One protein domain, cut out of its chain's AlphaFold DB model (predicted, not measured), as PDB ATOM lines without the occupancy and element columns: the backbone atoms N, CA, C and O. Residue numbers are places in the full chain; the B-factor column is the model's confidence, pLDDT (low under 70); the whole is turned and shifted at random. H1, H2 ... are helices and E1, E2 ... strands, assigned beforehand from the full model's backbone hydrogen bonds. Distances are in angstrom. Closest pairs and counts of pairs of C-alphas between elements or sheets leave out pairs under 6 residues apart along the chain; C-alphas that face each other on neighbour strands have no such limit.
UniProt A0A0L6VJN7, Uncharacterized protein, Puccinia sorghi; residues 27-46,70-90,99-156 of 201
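Overview. This is residues 27 to 46, 70 to 90 and 99 to 156 of the 201 residues of an uncharacterized protein of Puccinia sorghi (UniProt A0A0L6VJN7). A long, narrow ribbon of two antiparallel strands, E1 and E2, makes the long axis; H1 runs along one face of it in the half where E1 begins and E2 ends, and the short E3 is added beside E1 in that same half. H2 sits at the opposite end of the ribbon, and its residues 100 to 106 stick out free. The 99 printed residues hold two named helices and three named strands, in the order H1 E1 H2 E2 E3, with one antiparallel sheet, E2 E1 E3; the class is mixed, helices and strands. The whole is extended, with a radius of gyration of the C-alphas of 20.7 A, and its outline is a rod spanning 61 by 28 by 28 A.

Arrangement. Start at H1, residues 29 to 46, which is on the sheet at a height over the sheet of 10.3 A. It lies over E2, residues 124 to 136, and runs along it, at 4 degrees on the local plane; the closest C-alphas of the two, those of Val 30 and Leu 131, are 7.0 A apart. H1 is only just over E1, residues 74 to 86, with 3 of its 18 C-alphas falling there. E1 is the inner strand. E2 and E1 are antiparallel at 162 degrees; look at N 82 and O 128, 2.8 A apart and within hydrogen-bond range. On E1's other side comes E3, residues 149 to 152, antiparallel at 148 degrees, with N 77 and O 150 within hydrogen-bond range at 2.8 A. H2, residues 100 to 116, is not on the sheet, and is apart from H1 and E3. In H1 and H2 every O i to N i+4 pair is within hydrogen-bond range.

Along the chain. Find C-alpha 29 at (11.706, 70.544, 61.206); from there H1 runs 26.0 A to Ser 46. E1 covers 37.8 A from His 74 to C-alpha 86 at (-1.987, 67.177, 77.581). H2 spans 24.3 A from Arg 100 to Leu 116. E2 returns over 38.9 A from Arg 124 to Trp 136. E3, four residues, ends at C-alpha 152, (16.695, 90.617, 58.839).

Size, cuts and confidence. The two C-alphas farthest apart, those of Ser 46 and Glu 119, are 63.2 A from each other. Residues 47 to 69 are not printed, and C-alphas 46 and 70 are 11.5 A apart across that cut; residues 91 to 98 are also missing, with 16.4 A between C-alphas 90 and 99. The link from H2 to E2 is short, and that from E2 to E3, residues 137 to 148, is long. The mean pLDDT of the printed part is 78.6; look for values under 70 at residues 84 to 90, 99 to 104 and 110 to 125, among others.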
ATOM      1  N   LYS A  27      11.330  66.499  65.084       75.56
ATOM      2  CA  LYS A  27      12.161  67.275  66.023       75.56
ATOM      3  C   LYS A  27      13.139  68.236  65.325       75.56
ATOM      4  O   LYS A  27      13.572  69.202  65.939       75.56
ATOM      5  N   ASN A  28      13.452  67.995  64.050       80.62
ATOM      6  CA  ASN A  28      14.426  68.755  63.266       80.62
ATOM      7  C   ASN A  28      13.770  69.683  62.229       80.62
ATOM      8  O   ASN A  28      14.470  70.291  61.414       80.62
ATOM      9  N   ALA A  29      12.442  69.820  62.237       83.81
ATOM     10  CA  ALA A  29      11.706  70.544  61.206       83.81
ATOM     11  C   ALA A  29      12.096  72.024  61.140       83.81
ATOM     12  O   ALA A  29      12.234  72.568  60.046       83.81
ATOM     13  N   VAL A  30      12.342  72.649  62.296       86.44
ATOM     14  CA  VAL A  30      12.791  74.047  62.388       86.44
ATOM     15  C   VAL A  30      14.165  74.222  61.740       86.44
ATOM     16  O   VAL A  30      14.335  75.100  60.899       86.44
ATOM     17  N   GLY A  31      15.126  73.347  62.060       89.62
ATOM     18  CA  GLY A  31      16.463  73.388  61.459       89.62
ATOM     19  C   GLY A  31      16.419  73.214  59.942       89.62
ATOM     20  O   GLY A  31      17.040  73.981  59.210       89.62
ATOM     21  N   ARG A  32      15.609  72.271  59.441       90.31
ATOM     22  CA  ARG A  32      15.423  72.098  57.991       90.31
ATOM     23  C   ARG A  32      14.765  73.302  57.326       90.31
ATOM     24  O   ARG A  32      15.171  73.655  56.224       90.31
ATOM     25  N   LEU A  33      13.777  73.924  57.968       92.00
ATOM     26  CA  LEU A  33      13.128  75.130  57.450       92.00
ATOM     27  C   LEU A  33      14.140  76.268  57.273       92.00
ATOM     28  O   LEU A  33      14.154  76.905  56.222       92.00
ATOM     29  N   ILE A  34      15.015  76.474  58.262       93.06
ATOM     30  CA  ILE A  34      16.100  77.460  58.185       93.06
ATOM     31  C   ILE A  34      17.034  77.120  57.017       93.06
ATOM     32  O   ILE A  34      17.270  77.969  56.160       93.06
ATOM     33  N   SER A  35      17.491  75.870  56.905       94.19
ATOM     34  CA  SER A  35      18.355  75.444  55.793       94.19
ATOM     35  C   SER A  35      17.714  75.665  54.419       94.19
ATOM     36  O   SER A  35      18.387  76.107  53.488       94.19
ATOM     37  N   ILE A  36      16.413  75.390  54.280       94.06
ATOM     38  CA  ILE A  36      15.659  75.640  53.044       94.06
ATOM     39  C   ILE A  36      15.607  77.143  52.743       94.06
ATOM     40  O   ILE A  36      15.868  77.537  51.607       94.06
ATOM     41  N   ALA A  37      15.326  77.983  53.742       94.00
ATOM     42  CA  ALA A  37      15.307  79.434  53.572       94.00
ATOM     43  C   ALA A  37      16.674  79.976  53.111       94.00
ATOM     44  O   ALA A  37      16.733  80.779  52.179       94.00
ATOM     45  N   GLU A  38      17.778  79.481  53.677       92.44
ATOM     46  CA  GLU A  38      19.135  79.854  53.250       92.44
ATOM     47  C   GLU A  38      19.465  79.402  51.818       92.44
ATOM     48  O   GLU A  38      20.132  80.119  51.069       92.44
ATOM     49  N   ILE A  39      18.998  78.221  51.397       91.19
ATOM     50  CA  ILE A  39      19.146  77.758  50.006       91.19
ATOM     51  C   ILE A  39      18.374  78.677  49.050       91.19
ATOM     52  O   ILE A  39      18.913  79.072  48.015       91.19
ATOM     53  N   ILE A  40      17.140  79.056  49.402       90.56
ATOM     54  CA  ILE A  40      16.322  79.973  48.595       90.56
ATOM     55  C   ILE A  40      17.021  81.328  48.453       90.56
ATOM     56  O   ILE A  40      17.157  81.811  47.330       90.56
ATOM     57  N   LYS A  41      17.521  81.915  49.550       88.50
ATOM     58  CA  LYS A  41      18.243  83.201  49.512       88.50
ATOM     59  C   LYS A  41      19.458  83.163  48.585       88.50
ATOM     60  O   LYS A  41      19.622  84.069  47.769       88.50
ATOM     61  N   ARG A  42      20.269  82.102  48.653       85.69
ATOM     62  CA  ARG A  42      21.449  81.936  47.783       85.69
ATOM     63  C   ARG A  42      21.080  81.782  46.307       85.69
ATOM     64  O   ARG A  42      21.709  82.401  45.455       85.69
ATOM     65  N   ASN A  43      20.053  80.988  46.004       84.88
ATOM     66  CA  ASN A  43      19.627  80.741  44.622       84.88
ATOM     67  C   ASN A  43      18.877  81.930  44.001       84.88
ATOM     68  O   ASN A  43      18.905  82.121  42.788       84.88
ATOM     69  N   PHE A  44      18.214  82.746  44.820       82.69
ATOM     70  CA  PHE A  44      17.560  83.962  44.349       82.69
ATOM     71  C   PHE A  44      18.585  84.980  43.830       82.69
ATOM     72  O   PHE A  44      18.403  85.542  42.753       82.69
ATOM     73  N   ALA A  45      19.704  85.134  44.544       70.38
ATOM     74  CA  ALA A  45      20.797  86.018  44.144       70.38
ATOM     75  C   ALA A  45      21.537  85.560  42.872       70.38
ATOM     76  O   ALA A  45      22.090  86.390  42.155       70.38
ATOM     77  N   SER A  46      21.545  84.256  42.564       58.88
ATOM     78  CA  SER A  46      22.216  83.706  41.374       58.88
ATOM     79  C   SER A  46      21.340  83.679  40.114       58.88
ATOM     80  O   SER A  46      21.861  83.582  39.003       58.88
ATOM     81  N   SER A  70      15.841  93.797  42.835       60.59
ATOM     82  CA  SER A  70      16.787  93.481  43.908       60.59
ATOM     83  C   SER A  70      17.177  92.010  43.775       60.59
ATOM     84  O   SER A  70      16.333  91.120  43.720       60.59
ATOM     85  N   ASN A  71      18.477  91.736  43.720       71.56
ATOM     86  CA  ASN A  71      19.007  90.367  43.689       71.56
ATOM     87  C   ASN A  71      19.095  89.775  45.104       71.56
ATOM     88  O   ASN A  71      19.912  88.900  45.375       71.56
ATOM     89  N   SER A  72      18.319  90.310  46.040       82.12
ATOM     90  CA  SER A  72      18.457  90.041  47.460       82.12
ATOM     91  C   SER A  72      17.074  90.018  48.113       82.12
ATOM     92  O   SER A  72      16.156  90.726  47.699       82.12
ATOM     93  N   LEU A  73      16.897  89.125  49.090       90.31
ATOM     94  CA  LEU A  73      15.617  88.914  49.767       90.31
ATOM     95  C   LEU A  73      15.650  89.518  51.165       90.31
ATOM     96  O   LEU A  73      16.549  89.233  51.956       90.31
ATOM     97  N   HIS A  74      14.624  90.301  51.469       92.31
ATOM     98  CA  HIS A  74      14.271  90.712  52.817       92.31
ATOM     99  C   HIS A  74      13.696  89.510  53.561       92.31
ATOM    100  O   HIS A  74      12.866  88.779  53.009       92.31
ATOM    101  N   GLN A  75      14.117  89.318  54.808       94.50
ATOM    102  CA  GLN A  75      13.652  88.218  55.641       94.50
ATOM    103  C   GLN A  75      12.928  88.750  56.878       94.50
ATOM    104  O   GLN A  75      13.433  89.626  57.575       94.50
ATOM    105  N   TYR A  76      11.758  88.191  57.175       96.00
ATOM    106  CA  TYR A  76      11.048  88.426  58.432       96.00
ATOM    107  C   TYR A  76      10.802  87.088  59.118       96.00
ATOM    108  O   TYR A  76      10.293  86.160  58.488       96.00
ATOM    109  N   ASN A  77      11.146  86.982  60.395       95.25
ATOM    110  CA  ASN A  77      10.956  85.770  61.179       95.25
ATOM    111  C   ASN A  77       9.910  86.023  62.259       95.25
ATOM    112  O   ASN A  77      10.074  86.920  63.079       95.25
ATOM    113  N   GLU A  78       8.846  85.232  62.265       94.12
ATOM    114  CA  GLU A  78       7.822  85.261  63.304       94.12
ATOM    115  C   GLU A  78       7.950  84.007  64.168       94.12
ATOM    116  O   GLU A  78       7.952  82.887  63.645       94.12
ATOM    117  N   TYR A  79       8.040  84.197  65.482       90.19
ATOM    118  CA  TYR A  79       8.177  83.111  66.450       90.19
ATOM    119  C   TYR A  79       6.987  83.095  67.401       90.19
ATOM    120  O   TYR A  79       6.445  84.137  67.774       90.19
ATOM    121  N   GLY A  80       6.615  81.904  67.854       88.25
ATOM    122  CA  GLY A  80       5.637  81.770  68.921       88.25
ATOM    123  C   GLY A  80       5.594  80.371  69.502       88.25
ATOM    124  O   GLY A  80       6.417  79.510  69.185       88.25
ATOM    125  N   SER A  81       4.611  80.148  70.367       84.06
ATOM    126  CA  SER A  81       4.360  78.856  70.993       84.06
ATOM    127  C   SER A  81       2.891  78.481  70.853       84.06
ATOM    128  O   SER A  81       2.015  79.329  71.015       84.06
ATOM    129  N   LEU A  82       2.625  77.223  70.514       79.81
ATOM    130  CA  LEU A  82       1.299  76.624  70.599       79.81
ATOM    131  C   LEU A  82       1.157  75.981  71.975       79.81
ATOM    132  O   LEU A  82       1.951  75.114  72.349       79.81
ATOM    133  N   GLU A  83       0.135  76.399  72.710       75.00
ATOM    134  CA  GLU A  83      -0.176  75.843  74.021       75.00
ATOM    135  C   GLU A  83      -1.112  74.645  73.873       75.00
ATOM    136  O   GLU A  83      -2.218  74.747  73.340       75.00
ATOM    137  N   CYS A  84      -0.663  73.494  74.363       65.50
ATOM    138  CA  CYS A  84      -1.420  72.254  74.335       65.50
ATOM    139  C   CYS A  84      -1.564  71.716  75.757       65.50
ATOM    140  O   CYS A  84      -0.572  71.390  76.413       65.50
ATOM    141  N   LEU A  85      -2.806  71.566  76.215       62.06
ATOM    142  CA  LEU A  85      -3.118  70.833  77.438       62.06
ATOM    143  C   LEU A  85      -3.088  69.332  77.136       62.06
ATOM    144  O   LEU A  85      -3.926  68.822  76.377       62.06
ATOM    145  N   ILE A  86      -2.111  68.628  77.707       59.09
ATOM    146  CA  ILE A  86      -1.987  67.177  77.581       59.09
ATOM    147  C   ILE A  86      -2.787  66.531  78.711       59.09
ATOM    148  O   ILE A  86      -2.417  66.621  79.881       59.09
ATOM    149  N   LEU A  87      -3.868  65.845  78.341       57.31
ATOM    150  CA  LEU A  87      -4.520  64.868  79.208       57.31
ATOM    151  C   LEU A  87      -3.825  63.522  79.000       57.31
ATOM    152  O   LEU A  87      -3.745  63.046  77.864       57.31
ATOM    153  N   GLU A  88      -3.349  62.889  80.074       54.09
ATOM    154  CA  GLU A  88      -2.506  61.680  80.020       54.09
ATOM    155  C   GLU A  88      -3.186  60.466  79.333       54.09
ATOM    156  O   GLU A  88      -2.529  59.462  79.061       54.09
ATOM    157  N   ARG A  89      -4.491  60.528  79.009       48.50
ATOM    158  CA  ARG A  89      -5.255  59.432  78.373       48.50
ATOM    159  C   ARG A  89      -6.242  59.866  77.281       48.50
ATOM    160  O   ARG A  89      -7.332  59.294  77.160       48.50
ATOM    161  N   ALA A  90      -5.906  60.857  76.462       52.44
ATOM    162  CA  ALA A  90      -6.670  61.112  75.240       52.44
ATOM    163  C   ALA A  90      -6.137  60.230  74.097       52.44
ATOM    164  O   ALA A  90      -5.268  60.647  73.338       52.44
ATOM    165  N   ASP A  99     -19.469  64.755  64.076       65.94
ATOM    166  CA  ASP A  99     -19.383  64.566  65.528       65.94
ATOM    167  C   ASP A  99     -18.339  65.472  66.196       65.94
ATOM    168  O   ASP A  99     -18.186  65.479  67.422       65.94
ATOM    169  N   ARG A 100     -17.599  66.272  65.414       65.56
ATOM    170  CA  ARG A 100     -16.467  67.075  65.906       65.56
ATOM    171  C   ARG A 100     -16.874  68.042  67.016       65.56
ATOM    172  O   ARG A 100     -16.137  68.187  67.988       65.56
ATOM    173  N   GLN A 101     -18.027  68.695  66.886       69.44
ATOM    174  CA  GLN A 101     -18.485  69.667  67.883       69.44
ATOM    175  C   GLN A 101     -18.849  68.982  69.207       69.44
ATOM    176  O   GLN A 101     -18.451  69.455  70.272       69.44
ATOM    177  N   ALA A 102     -19.545  67.845  69.144       69.25
ATOM    178  CA  ALA A 102     -19.880  67.044  70.317       69.25
ATOM    179  C   ALA A 102     -18.617  66.474  70.981       69.25
ATOM    180  O   ALA A 102     -18.486  66.510  72.202       69.25
ATOM    181  N   ALA A 103     -17.641  66.035  70.185       66.94
ATOM    182  CA  ALA A 103     -16.380  65.517  70.694       66.94
ATOM    183  C   ALA A 103     -15.485  66.596  71.323       66.94
ATOM    184  O   ALA A 103     -14.824  66.327  72.325       66.94
ATOM    185  N   LEU A 104     -15.472  67.821  70.786       68.19
ATOM    186  CA  LEU A 104     -14.780  68.955  71.410       68.19
ATOM    187  C   LEU A 104     -15.393  69.297  72.771       68.19
ATOM    188  O   LEU A 104     -14.656  69.478  73.739       68.19
ATOM    189  N   LEU A 105     -16.725  69.326  72.859       71.81
ATOM    190  CA  LEU A 105     -17.438  69.562  74.116       71.81
ATOM    191  C   LEU A 105     -17.203  68.430  75.124       71.81
ATOM    192  O   LEU A 105     -16.898  68.699  76.282       71.81
ATOM    193  N   ALA A 106     -17.249  67.169  74.687       70.69
ATOM    194  CA  ALA A 106     -16.941  66.016  75.531       70.69
ATOM    195  C   ALA A 106     -15.480  66.026  76.007       70.69
ATOM    196  O   ALA A 106     -15.196  65.706  77.162       70.69
ATOM    197  N   ARG A 107     -14.543  66.450  75.149       69.19
ATOM    198  CA  ARG A 107     -13.138  66.644  75.520       69.19
ATOM    199  C   ARG A 107     -12.997  67.744  76.567       69.19
ATOM    200  O   ARG A 107     -12.314  67.519  77.558       69.19
ATOM    201  N   GLN A 108     -13.644  68.895  76.388       68.81
ATOM    202  CA  GLN A 108     -13.634  69.978  77.378       68.81
ATOM    203  C   GLN A 108     -14.242  69.537  78.714       68.81
ATOM    204  O   GLN A 108     -13.643  69.786  79.756       68.81
ATOM    205  N   ALA A 109     -15.364  68.816  78.696       70.12
ATOM    206  CA  ALA A 109     -15.979  68.270  79.903       70.12
ATOM    207  C   ALA A 109     -15.054  67.273  80.619       70.12
ATOM    208  O   ALA A 109     -14.923  67.323  81.840       70.12
ATOM    209  N   LYS A 110     -14.349  66.420  79.865       69.00
ATOM    210  CA  LYS A 110     -13.347  65.498  80.415       69.00
ATOM    211  C   LYS A 110     -12.148  66.234  81.016       69.00
ATOM    212  O   LYS A 110     -11.699  65.847  82.085       69.00
ATOM    213  N   ILE A 111     -11.667  67.299  80.365       67.25
ATOM    214  CA  ILE A 111     -10.622  68.176  80.915       67.25
ATOM    215  C   ILE A 111     -11.092  68.729  82.265       67.25
ATOM    216  O   ILE A 111     -10.415  68.531  83.263       67.25
ATOM    217  N   ILE A 112     -12.269  69.361  82.311       69.12
ATOM    218  CA  ILE A 112     -12.820  69.964  83.535       69.12
ATOM    219  C   ILE A 112     -12.989  68.917  84.643       69.12
ATOM    220  O   ILE A 112     -12.604  69.167  85.780       69.12
ATOM    221  N   HIS A 113     -13.503  67.731  84.315       66.69
ATOM    222  CA  HIS A 113     -13.650  66.645  85.280       66.69
ATOM    223  C   HIS A 113     -12.293  66.143  85.803       66.69
ATOM    224  O   HIS A 113     -12.171  65.876  86.991       66.69
ATOM    225  N   GLU A 114     -11.265  66.026  84.955       62.88
ATOM    226  CA  GLU A 114      -9.903  65.678  85.396       62.88
ATOM    227  C   GLU A 114      -9.248  66.804  86.223       62.88
ATOM    228  O   GLU A 114      -8.411  66.517  87.070       62.88
ATOM    229  N   PHE A 115      -9.636  68.071  86.026       62.91
ATOM    230  CA  PHE A 115      -9.169  69.212  86.831       62.91
ATOM    231  C   PHE A 115      -9.771  69.258  88.244       62.91
ATOM    232  O   PHE A 115      -9.135  69.795  89.147       62.91
ATOM    233  N   LEU A 116     -10.995  68.749  88.419       64.56
ATOM    234  CA  LEU A 116     -11.729  68.765  89.692       64.56
ATOM    235  C   LEU A 116     -11.468  67.521  90.561       64.56
ATOM    236  O   LEU A 116     -11.898  67.482  91.709       64.56
ATOM    237  N   ASP A 117     -10.784  66.511  90.020       63.75
ATOM    238  CA  ASP A 117     -10.468  65.249  90.696       63.75
ATOM    239  C   ASP A 117      -9.139  65.404  91.473       63.75
ATOM    240  O   ASP A 117      -8.052  65.276  90.905       63.75
ATOM    241  N   GLU A 118      -9.217  65.744  92.769       54.84
ATOM    242  CA  GLU A 118      -8.072  66.124  93.627       54.84
ATOM    243  C   GLU A 118      -6.980  65.040  93.753       54.84
ATOM    244  O   GLU A 118      -5.822  65.356  94.036       54.84
ATOM    245  N   GLU A 119      -7.311  63.770  93.496       56.72
ATOM    246  CA  GLU A 119      -6.388  62.629  93.611       56.72
ATOM    247  C   GLU A 119      -5.508  62.396  92.366       56.72
ATOM    248  O   GLU A 119      -4.615  61.539  92.384       56.72
ATOM    249  N   ARG A 120      -5.721  63.129  91.261       55.25
ATOM    250  CA  ARG A 120      -4.993  62.906  89.996       55.25
ATOM    251  C   ARG A 120      -3.975  63.996  89.659       55.25
ATOM    252  O   ARG A 120      -4.112  65.170  89.989       55.25
ATOM    253  N   LYS A 121      -2.907  63.581  88.958       57.91
ATOM    254  CA  LYS A 121      -1.834  64.465  88.474       57.91
ATOM    255  C   LYS A 121      -2.429  65.549  87.573       57.91
ATOM    256  O   LYS A 121      -3.057  65.235  86.565       57.91
ATOM    257  N   ARG A 122      -2.187  66.814  87.932       60.16
ATOM    258  CA  ARG A 122      -2.624  67.997  87.177       60.16
ATOM    259  C   ARG A 122      -2.243  67.864  85.691       60.16
ATOM    260  O   ARG A 122      -1.117  67.440  85.407       60.16
ATOM    261  N   PRO A 123      -3.130  68.238  84.749       61.31
ATOM    262  CA  PRO A 123      -2.815  68.188  83.327       61.31
ATOM    263  C   PRO A 123      -1.567  69.013  83.026       61.31
ATOM    264  O   PRO A 123      -1.406  70.140  83.500       61.31
ATOM    265  N   ARG A 124      -0.658  68.428  82.245       64.06
ATOM    266  CA  ARG A 124       0.604  69.075  81.891       64.06
ATOM    267  C   ARG A 124       0.352  70.029  80.729       64.06
ATOM    268  O   ARG A 124      -0.085  69.606  79.656       64.06
ATOM    269  N   GLN A 125       0.634  71.309  80.939       68.62
ATOM    270  CA  GLN A 125       0.721  72.271  79.848       68.62
ATOM    271  C   GLN A 125       2.010  72.006  79.072       68.62
ATOM    272  O   GLN A 125       3.089  71.879  79.650       68.62
ATOM    273  N   SER A 126       1.883  71.875  77.758       73.19
ATOM    274  CA  SER A 126       3.012  71.755  76.844       73.19
ATOM    275  C   SER A 126       3.044  72.954  75.911       73.19
ATOM    276  O   SER A 126       2.003  73.446  75.475       73.19
ATOM    277  N   HIS A 127       4.256  73.405  75.613       78.31
ATOM    278  CA  HIS A 127       4.537  74.523  74.727       78.31
ATOM    279  C   HIS A 127       5.268  73.977  73.505       78.31
ATOM    280  O   HIS A 127       6.383  73.470  73.627       78.31
ATOM    281  N   THR A 128       4.636  74.042  72.335       79.19
ATOM    282  CA  THR A 128       5.269  73.630  71.074       79.19
ATOM    283  C   THR A 128       5.699  74.875  70.305       79.19
ATOM    284  O   THR A 128       4.830  75.620  69.850       79.19
ATOM    285  N   PRO A 129       7.008  75.137  70.153       82.19
ATOM    286  CA  PRO A 129       7.471  76.304  69.420       82.19
ATOM    287  C   PRO A 129       7.116  76.190  67.935       82.19
ATOM    288  O   PRO A 129       7.123  75.099  67.359       82.19
ATOM    289  N   TRP A 130       6.847  77.326  67.302       86.44
ATOM    290  CA  TRP A 130       6.685  77.426  65.856       86.44
ATOM    291  C   TRP A 130       7.471  78.613  65.302       86.44
ATOM    292  O   TRP A 130       7.752  79.584  66.006       86.44
ATOM    293  N   LEU A 131       7.822  78.510  64.020       90.69
ATOM    294  CA  LEU A 131       8.568  79.511  63.266       90.69
ATOM    295  C   LEU A 131       7.905  79.718  61.904       90.69
ATOM    296  O   LEU A 131       7.635  78.743  61.198       90.69
ATOM    297  N   LYS A 132       7.688  80.976  61.517       93.44
ATOM    298  CA  LYS A 132       7.389  81.366  60.133       93.44
ATOM    299  C   LYS A 132       8.504  82.254  59.599       93.44
ATOM    300  O   LYS A 132       8.921  83.191  60.269       93.44
ATOM    301  N   ILE A 133       8.952  81.969  58.381       95.19
ATOM    302  CA  ILE A 133       9.953  82.766  57.671       95.19
ATOM    303  C   ILE A 133       9.280  83.353  56.432       95.19
ATOM    304  O   ILE A 133       8.805  82.611  55.570       95.19
ATOM    305  N   TYR A 134       9.242  84.677  56.345       94.44
ATOM    306  CA  TYR A 134       8.797  85.415  55.169       94.44
ATOM    307  C   TYR A 134      10.030  85.858  54.390       94.44
ATOM    308  O   TYR A 134      10.901  86.515  54.952       94.44
ATOM    309  N   LEU A 135      10.093  85.514  53.105       93.19
ATOM    310  CA  LEU A 135      11.139  85.961  52.190       93.19
ATOM    311  C   LEU A 135      10.496  86.783  51.077       93.19
ATOM    312  O   LEU A 135       9.561  86.300  50.434       93.19
ATOM    313  N   TRP A 136      10.971  88.010  50.851       91.44
ATOM    314  CA  TRP A 136      10.391  88.899  49.840       91.44
ATOM    315  C   TRP A 136      11.440  89.809  49.183       91.44
ATOM    316  O   TRP A 136      12.357  90.248  49.872       91.44
ATOM    317  N   PRO A 137      11.332  90.149  47.883       88.50
ATOM    318  CA  PRO A 137      12.305  91.031  47.217       88.50
ATOM    319  C   PRO A 137      12.278  92.485  47.708       88.50
ATOM    320  O   PRO A 137      13.216  93.243  47.488       88.50
ATOM    321  N   THR A 138      11.191  92.893  48.361       88.25
ATOM    322  CA  THR A 138      10.993  94.249  48.890       88.25
ATOM    323  C   THR A 138      10.570  94.200  50.354       88.25
ATOM    324  O   THR A 138      10.126  93.165  50.851       88.25
ATOM    325  N   GLU A 139      10.689  95.320  51.060       89.69
ATOM    326  CA  GLU A 139      10.223  95.398  52.442       89.69
ATOM    327  C   GLU A 139       8.702  95.234  52.549       89.69
ATOM    328  O   GLU A 139       7.923  95.898  51.858       89.69
ATOM    329  N   ILE A 140       8.265  94.397  53.490       88.44
ATOM    330  CA  ILE A 140       6.853  94.220  53.823       88.44
ATOM    331  C   ILE A 140       6.513  95.138  55.000       88.44
ATOM    332  O   ILE A 140       6.644  94.764  56.166       88.44
ATOM    333  N   ARG A 141       6.018  96.344  54.703       88.75
ATOM    334  CA  ARG A 141       5.664  97.351  55.727       88.75
ATOM    335  C   ARG A 141       4.686  96.838  56.789       88.75
ATOM    336  O   ARG A 141       4.786  97.223  57.947       88.75
ATOM    337  N   ALA A 142       3.767  95.947  56.415       88.94
ATOM    338  CA  ALA A 142       2.781  95.375  57.335       88.94
ATOM    339  C   ALA A 142       3.404  94.548  58.480       88.94
ATOM    340  O   ALA A 142       2.748  94.343  59.496       88.94
ATOM    341  N   LEU A 143       4.650  94.085  58.327       88.94
ATOM    342  CA  LEU A 143       5.339  93.249  59.312       88.94
ATOM    343  C   LEU A 143       6.266  94.037  60.254       88.94
ATOM    344  O   LEU A 143       6.658  93.501  61.283       88.94
ATOM    345  N   GLN A 144       6.596  95.300  59.950       83.62
ATOM    346  CA  GLN A 144       7.603  96.083  60.693       83.62
ATOM    347  C   GLN A 144       7.205  96.427  62.140       83.62
ATOM    348  O   GLN A 144       8.078  96.653  62.967       83.62
ATOM    349  N   ASN A 145       5.906  96.444  62.456       84.44
ATOM    350  CA  ASN A 145       5.388  96.854  63.770       84.44
ATOM    351  C   ASN A 145       4.789  95.692  64.581       84.44
ATOM    352  O   ASN A 145       4.081  95.921  65.563       84.44
ATOM    353  N   LEU A 146       5.011  94.444  64.162       88.62
ATOM    354  CA  LEU A 146       4.505  93.276  64.879       88.62
ATOM    355  C   LEU A 146       5.511  92.844  65.951       88.62
ATOM    356  O   LEU A 146       6.652  92.527  65.639       88.62
ATOM    357  N   ALA A 147       5.071  92.778  67.211       84.94
ATOM    358  CA  ALA A 147       5.941  92.511  68.365       84.94
ATOM    359  C   ALA A 147       6.703  91.173  68.293       84.94
ATOM    360  O   ALA A 147       7.796  91.057  68.834       84.94
ATOM    361  N   ASN A 148       6.138  90.176  67.606       89.75
ATOM    362  CA  ASN A 148       6.709  88.831  67.506       89.75
ATOM    363  C   ASN A 148       7.468  88.597  66.192       89.75
ATOM    364  O   ASN A 148       7.767  87.448  65.863       89.75
ATOM    365  N   VAL A 149       7.738  89.660  65.425       93.81
ATOM    366  CA  VAL A 149       8.421  89.582  64.133       93.81
ATOM    367  C   VAL A 149       9.779  90.265  64.214       93.81
ATOM    368  O   VAL A 149       9.870  91.444  64.546       93.81
ATOM    369  N   SER A 150      10.839  89.540  63.858       94.25
ATOM    370  CA  SER A 150      12.172  90.107  63.670       94.25
ATOM    371  C   SER A 150      12.477  90.282  62.187       94.25
ATOM    372  O   SER A 150      12.241  89.392  61.371       94.25
ATOM    373  N   TYR A 151      12.996  91.453  61.830       94.75
ATOM    374  CA  TYR A 151      13.435  91.753  60.473       94.75
ATOM    375  C   TYR A 151      14.937  91.498  60.335       94.75
ATOM    376  O   TYR A 151      15.728  91.939  61.168       94.75
ATOM    377  N   GLN A 152      15.320  90.809  59.264       92.50
ATOM    378  CA  GLN A 152      16.695  90.617  58.839       92.50
ATOM    379  C   GLN A 152      16.857  91.214  57.431       92.50
ATOM    380  O   GLN A 152      16.182  90.770  56.492       92.50
ATOM    381  N   PRO A 153      17.731  92.225  57.265       89.88
ATOM    382  CA  PRO A 153      17.970  92.821  55.963       89.88
ATOM    383  C   PRO A 153      18.648  91.817  55.017       89.88
ATOM    384  O   PRO A 153      19.290  90.865  55.478       89.88
ATOM    385  N   PRO A 154      18.529  92.016  53.694       88.44
ATOM    386  CA  PRO A 154      19.231  91.183  52.733       88.44
ATOM    387  C   PRO A 154      20.748  91.251  52.948       88.44
ATOM    388  O   PRO A 154      21.303  92.331  53.149       88.44
ATOM    389  N   LEU A 155      21.424  90.103  52.878       76.06
ATOM    390  CA  LEU A 155      22.886  90.052  52.904       76.06
ATOM    391  C   LEU A 155      23.430  90.725  51.638       76.06
ATOM    392  O   LEU A 155      23.131  90.293  50.523       76.06
ATOM    393  N   VAL A 156      24.218  91.784  51.817       66.69
ATOM    394  CA  VAL A 156      25.049  92.336  50.745       66.69
ATOM    395  C   VAL A 156      26.213  91.360  50.563       66.69
ATOM    396  O   VAL A 156      26.858  91.033  51.559       66.69
TER     397      VAL A 156